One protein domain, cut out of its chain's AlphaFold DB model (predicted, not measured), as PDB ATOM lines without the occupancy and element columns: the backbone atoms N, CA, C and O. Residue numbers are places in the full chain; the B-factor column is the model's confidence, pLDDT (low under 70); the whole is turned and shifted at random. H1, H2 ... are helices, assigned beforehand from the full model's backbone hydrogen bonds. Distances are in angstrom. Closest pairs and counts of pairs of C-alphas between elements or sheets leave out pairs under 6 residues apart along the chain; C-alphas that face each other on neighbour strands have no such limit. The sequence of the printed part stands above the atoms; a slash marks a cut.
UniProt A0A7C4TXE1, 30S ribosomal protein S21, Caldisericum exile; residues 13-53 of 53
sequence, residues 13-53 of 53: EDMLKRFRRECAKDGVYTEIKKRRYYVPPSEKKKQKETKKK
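What this domain is: This is residues 13 to 53 of the 53 residues of the protein "30S ribosomal protein S21" of Caldisericum exile (UniProt A0A7C4TXE1). Three helices are strung along the chain as an open hook with no packed core: H1 and then H2 make a long, kinked arm, and beyond a turn of unnamed residues 36 to 40 H3 folds back as the short limb. The printed part has 41 residues with three named helices, in the order H1, H2, H3, and no named strand; the class is all helix. It is extended, with a radius of gyration of the C-alphas of 14.1 A, and flat, spanning 42 by 24 by 9 A.

How they stand to each other: H1, residues 13 to 25, and H2, residues 28 to 35, are close but not clearly touching; their closest C-alphas, of Cys 23 and Tyr 29, are 7.5 A apart. They run the same way at a steep tilt of 41 degrees. H3, residues 41 to 52, is apart from both. In H1, H2 and H3 every O i to N i+4 pair is within hydrogen-bond range.

Where its parts are: H1 begins at C-alpha 13 (24.370, 31.580, 104.830) and is 18.5 A long. H2 is 10.6 A long. H3 is 16.7 A long and ends at C-alpha 52 (19.020, 6.736, 129.379).

The domain as a whole: The C-alphas farthest apart, of Glu 13 and Ser 42, are 42.8 A apart. The printed part has no cut, and both links are tight. Only residue 53 has pLDDT under 70.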
ATOM      1  N   GLU A  13      25.038  32.880 104.751       83.50
ATOM      2  CA  GLU A  13      24.370  31.580 104.830       83.50
ATOM      3  C   GLU A  13      25.191  30.536 105.593       83.50
ATOM      4  O   GLU A  13      24.642  29.745 106.364       83.50
ATOM      5  N   ASP A  14      26.513  30.548 105.434       84.44
ATOM      6  CA  ASP A  14      27.392  29.603 106.123       84.44
ATOM      7  C   ASP A  14      27.557  29.963 107.602       84.44
ATOM      8  O   ASP A  14      27.636  29.077 108.463       84.44
ATOM      9  N   MET A  15      27.485  31.254 107.935       83.81
ATOM     10  CA  MET A  15      27.367  31.711 109.319       83.81
ATOM     11  C   MET A  15      26.071  31.197 109.968       83.81
ATOM     12  O   MET A  15      26.113  30.617 111.055       83.81
ATOM     13  N   LEU A  16      24.932  31.314 109.275       86.25
ATOM     14  CA  LEU A  16      23.635  30.819 109.755       86.25
ATOM     15  C   LEU A  16      23.618  29.296 109.949       86.25
ATOM     16  O   LEU A  16      23.059  28.801 110.934       86.25
ATOM     17  N   LYS A  17      24.256  28.535 109.051       87.69
ATOM     18  CA  LYS A  17      24.383  27.075 109.195       87.69
ATOM     19  C   LYS A  17      25.164  26.696 110.455       87.69
ATOM     20  O   LYS A  17      24.737  25.794 111.179       87.69
ATOM     21  N   ARG A  18      26.280  27.374 110.745       86.62
ATOM     22  CA  ARG A  18      27.079  27.118 111.959       86.62
ATOM     23  C   ARG A  18      26.332  27.519 113.222       86.62
ATOM     24  O   ARG A  18      26.264  26.716 114.145       86.62
ATOM     25  N   PHE A  19      25.671  28.674 113.214       85.94
ATOM     26  CA  PHE A  19      24.832  29.111 114.327       85.94
ATOM     27  C   PHE A  19      23.727  28.103 114.654       85.94
ATOM     28  O   PHE A  19      23.528  27.741 115.814       85.94
ATOM     29  N   ARG A  20      23.054  27.556 113.633       87.56
ATOM     30  CA  ARG A  20      22.066  26.485 113.832       87.56
ATOM     31  C   ARG A  20      22.679  25.223 114.440       87.56
ATOM     32  O   ARG A  20      22.050  24.623 115.311       87.56
ATOM     33  N   ARG A  21      23.885  24.825 114.015       86.94
ATOM     34  CA  ARG A  21      24.603  23.670 114.586       86.94
ATOM     35  C   ARG A  21      24.994  23.905 116.044       86.94
ATOM     36  O   ARG A  21      24.792  23.011 116.858       86.94
ATOM     37  N   GLU A  22      25.494  25.086 116.385       86.38
ATOM     38  CA  GLU A  22      25.839  25.427 117.769       86.38
ATOM     39  C   GLU A  22      24.600  25.495 118.665       86.38
ATOM     40  O   GLU A  22      24.585  24.883 119.727       86.38
ATOM     41  N   CYS A  23      23.501  26.101 118.203       86.62
ATOM     42  CA  CYS A  23      22.225  26.095 118.929       86.62
ATOM     43  C   CYS A  23      21.661  24.677 119.142       86.62
ATOM     44  O   CYS A  23      21.007  24.405 120.153       86.62
ATOM     45  N   ALA A  24      21.885  23.770 118.186       86.00
ATOM     46  CA  ALA A  24      21.519  22.364 118.321       86.00
ATOM     47  C   ALA A  24      22.423  21.631 119.325       86.00
ATOM     48  O   ALA A  24      21.909  20.865 120.140       86.00
ATOM     49  N   LYS A  25      23.736  21.901 119.306       85.50
ATOM     50  CA  LYS A  25      24.724  21.341 120.243       85.50
ATOM     51  C   LYS A  25      24.465  21.786 121.683       85.50
ATOM     52  O   LYS A  25      24.471  20.950 122.581       85.50
ATOM     53  N   ASP A  26      24.150  23.062 121.879       85.75
ATOM     54  CA  ASP A  26      23.773  23.631 123.178       85.75
ATOM     55  C   ASP A  26      22.413  23.107 123.676       85.75
ATOM     56  O   ASP A  26      22.023  23.343 124.817       85.75
ATOM     57  N   GLY A  27      21.654  22.393 122.835       85.50
ATOM     58  CA  GLY A  27      20.392  21.777 123.232       85.50
ATOM     59  C   GLY A  27      19.269  22.779 123.513       85.50
ATOM     60  O   GLY A  27      18.234  22.371 124.052       85.50
ATOM     61  N   VAL A  28      19.420  24.043 123.100       86.12
ATOM     62  CA  VAL A  28      18.484  25.157 123.354       86.12
ATOM     63  C   VAL A  28      17.052  24.781 122.963       86.12
ATOM     64  O   VAL A  28      16.112  24.941 123.741       86.12
ATOM     65  N   TYR A  29      16.875  24.170 121.789       84.62
ATOM     66  CA  TYR A  29      15.561  23.715 121.321       84.62
ATOM     67  C   TYR A  29      14.938  22.636 122.215       84.62
ATOM     68  O   TYR A  29      13.718  22.598 122.399       84.62
ATOM     69  N   THR A  30      15.757  21.740 122.771       86.75
ATOM     70  CA  THR A  30      15.272  20.681 123.666       86.75
ATOM     71  C   THR A  30      14.881  21.242 125.025       86.75
ATOM     72  O   THR A  30      13.914  20.775 125.627       86.75
ATOM     73  N   GLU A  31      15.598  22.258 125.492       87.44
ATOM     74  CA  GLU A  31      15.336  22.924 126.758       87.44
ATOM     75  C   GLU A  31      14.061  23.760 126.699       87.44
ATOM     76  O   GLU A  31      13.202  23.603 127.570       87.44
ATOM     77  N   ILE A  32      13.873  24.527 125.621       89.12
ATOM     78  CA  ILE A  32      12.621  25.241 125.353       89.12
ATOM     79  C   ILE A  32      11.448  24.264 125.423       89.12
ATOM     80  O   ILE A  32      10.514  24.499 126.180       89.12
ATOM     81  N   LYS A  33      11.510  23.134 124.699       87.38
ATOM     82  CA  LYS A  33      10.441  22.118 124.693       87.38
ATOM     83  C   LYS A  33      10.163  21.537 126.085       87.38
ATOM     84  O   LYS A  33       9.001  21.373 126.440       87.38
ATOM     85  N   LYS A  34      11.201  21.250 126.876       86.69
ATOM     86  CA  LYS A  34      11.071  20.698 128.239       86.69
ATOM     87  C   LYS A  34      10.504  21.699 129.249       86.69
ATOM     88  O   LYS A  34       9.912  21.270 130.234       86.69
ATOM     89  N   ARG A  35      10.726  23.001 129.039       88.19
ATOM     90  CA  ARG A  35      10.312  24.077 129.956       88.19
ATOM     91  C   ARG A  35       8.985  24.747 129.572       88.19
ATOM     92  O   ARG A  35       8.522  25.578 130.341       88.19
ATOM     93  N   ARG A  36       8.360  24.391 128.435       88.31
ATOM     94  CA  ARG A  36       7.083  25.000 127.990       88.31
ATOM     95  C   ARG A  36       5.959  24.870 129.014       88.31
ATOM     96  O   ARG A  36       5.161  25.784 129.146       88.31
ATOM     97  N   TYR A  37       5.908  23.741 129.714       90.00
ATOM     98  CA  TYR A  37       4.884  23.452 130.709       90.00
ATOM     99  C   TYR A  37       5.533  22.934 131.985       90.00
ATOM    100  O   TYR A  37       6.597  22.302 131.951       90.00
ATOM    101  N   TYR A  38       4.884  23.187 133.118       91.75
ATOM    102  CA  TYR A  38       5.280  22.546 134.358       91.75
ATOM    103  C   TYR A  38       5.039  21.040 134.246       91.75
ATOM    104  O   TYR A  38       3.959  20.592 133.876       91.75
ATOM    105  N   VAL A  39       6.065  20.271 134.591       89.38
ATOM    106  CA  VAL A  39       5.984  18.816 134.707       89.38
ATOM    107  C   VAL A  39       6.383  18.445 136.135       89.38
ATOM    108  O   VAL A  39       7.448  18.908 136.590       89.38
ATOM    109  N   PRO A  40       5.581  17.624 136.839       92.56
ATOM    110  CA  PRO A  40       5.910  17.134 138.169       92.56
ATOM    111  C   PRO A  40       7.285  16.444 138.217       92.56
ATOM    112  O   PRO A  40       7.717  15.818 137.239       92.56
ATOM    113  N   PRO A  41       8.002  16.519 139.350       90.00
ATOM    114  CA  PRO A  41       9.339  15.940 139.479       90.00
ATOM    115  C   PRO A  41       9.363  14.423 139.233       90.00
ATOM    116  O   PRO A  41      10.330  13.923 138.661       90.00
ATOM    117  N   SER A  42       8.299  13.700 139.595       90.56
ATOM    118  CA  SER A  42       8.171  12.254 139.365       90.56
ATOM    119  C   SER A  42       8.152  11.899 137.875       90.56
ATOM    120  O   SER A  42       8.896  11.023 137.434       90.56
ATOM    121  N   GLU A  43       7.387  12.631 137.065       89.12
ATOM    122  CA  GLU A  43       7.340  12.416 135.614       89.12
ATOM    123  C   GLU A  43       8.644  12.831 134.926       89.12
ATOM    124  O   GLU A  43       9.116  12.146 134.017       89.12
ATOM    125  N   LYS A  44       9.288  13.906 135.404       87.56
ATOM    126  CA  LYS A  44      10.627  14.308 134.943       87.56
ATOM    127  C   LYS A  44      11.672  13.215 135.186       87.56
ATOM    128  O   LYS A  44      12.535  13.024 134.330       87.56
ATOM    129  N   LYS A  45      11.621  12.518 136.330       88.62
ATOM    130  CA  LYS A  45      12.514  11.384 136.638       88.62
ATOM    131  C   LYS A  45      12.252  10.214 135.686       88.62
ATOM    132  O   LYS A  45      13.177   9.805 134.990       88.62
ATOM    133  N   LYS A  46      10.988   9.804 135.535       89.19
ATOM    134  CA  LYS A  46      10.586   8.714 134.629       89.19
ATOM    135  C   LYS A  46      11.009   8.963 133.174       89.19
ATOM    136  O   LYS A  46      11.561   8.077 132.533       89.19
ATOM    137  N   GLN A  47      10.825  10.186 132.664       86.38
ATOM    138  CA  GLN A  47      11.262  10.570 131.312       86.38
ATOM    139  C   GLN A  47      12.790  10.618 131.140       86.38
ATOM    140  O   GLN A  47      13.287  10.486 130.022       86.38
ATOM    141  N   LYS A  48      13.552  10.873 132.211       85.06
ATOM    142  CA  LYS A  48      15.022  10.812 132.169       85.06
ATOM    143  C   LYS A  48      15.513   9.366 132.140       85.06
ATOM    144  O   LYS A  48      16.480   9.092 131.440       85.06
ATOM    145  N   GLU A  49      14.856   8.469 132.869       86.50
ATOM    146  CA  GLU A  49      15.203   7.043 132.911       86.50
ATOM    147  C   GLU A  49      14.913   6.342 131.583       86.50
ATOM    148  O   GLU A  49      15.776   5.629 131.080       86.50
ATOM    149  N   THR A  50      13.769   6.620 130.949       85.50
ATOM    150  CA  THR A  50      13.465   6.076 129.613       85.50
ATOM    151  C   THR A  50      14.388   6.594 128.514       85.50
ATOM    152  O   THR A  50      14.585   5.892 127.536       85.50
ATOM    153  N   LYS A  51      14.968   7.794 128.660       79.19
ATOM    154  CA  LYS A  51      15.942   8.357 127.701       79.19
ATOM    155  C   LYS A  51      17.383   7.890 127.912       79.19
ATOM    156  O   LYS A  51      18.219   8.160 127.058       79.19
ATOM    157  N   LYS A  52      17.694   7.300 129.071       72.31
ATOM    158  CA  LYS A  52      19.020   6.736 129.379       72.31
ATOM    159  C   LYS A  52      19.174   5.290 128.902       72.31
ATOM    160  O   LYS A  52      20.300   4.804 128.879       72.31
ATOM    161  N   LYS A  53      18.059   4.625 128.608       51.78
ATOM    162  CA  LYS A  53      17.988   3.278 128.047       51.78
ATOM    163  C   LYS A  53      18.034   3.356 126.527       51.78
ATOM    164  O   LYS A  53      18.626   2.433 125.938       51.78
TER     165      LYS A  53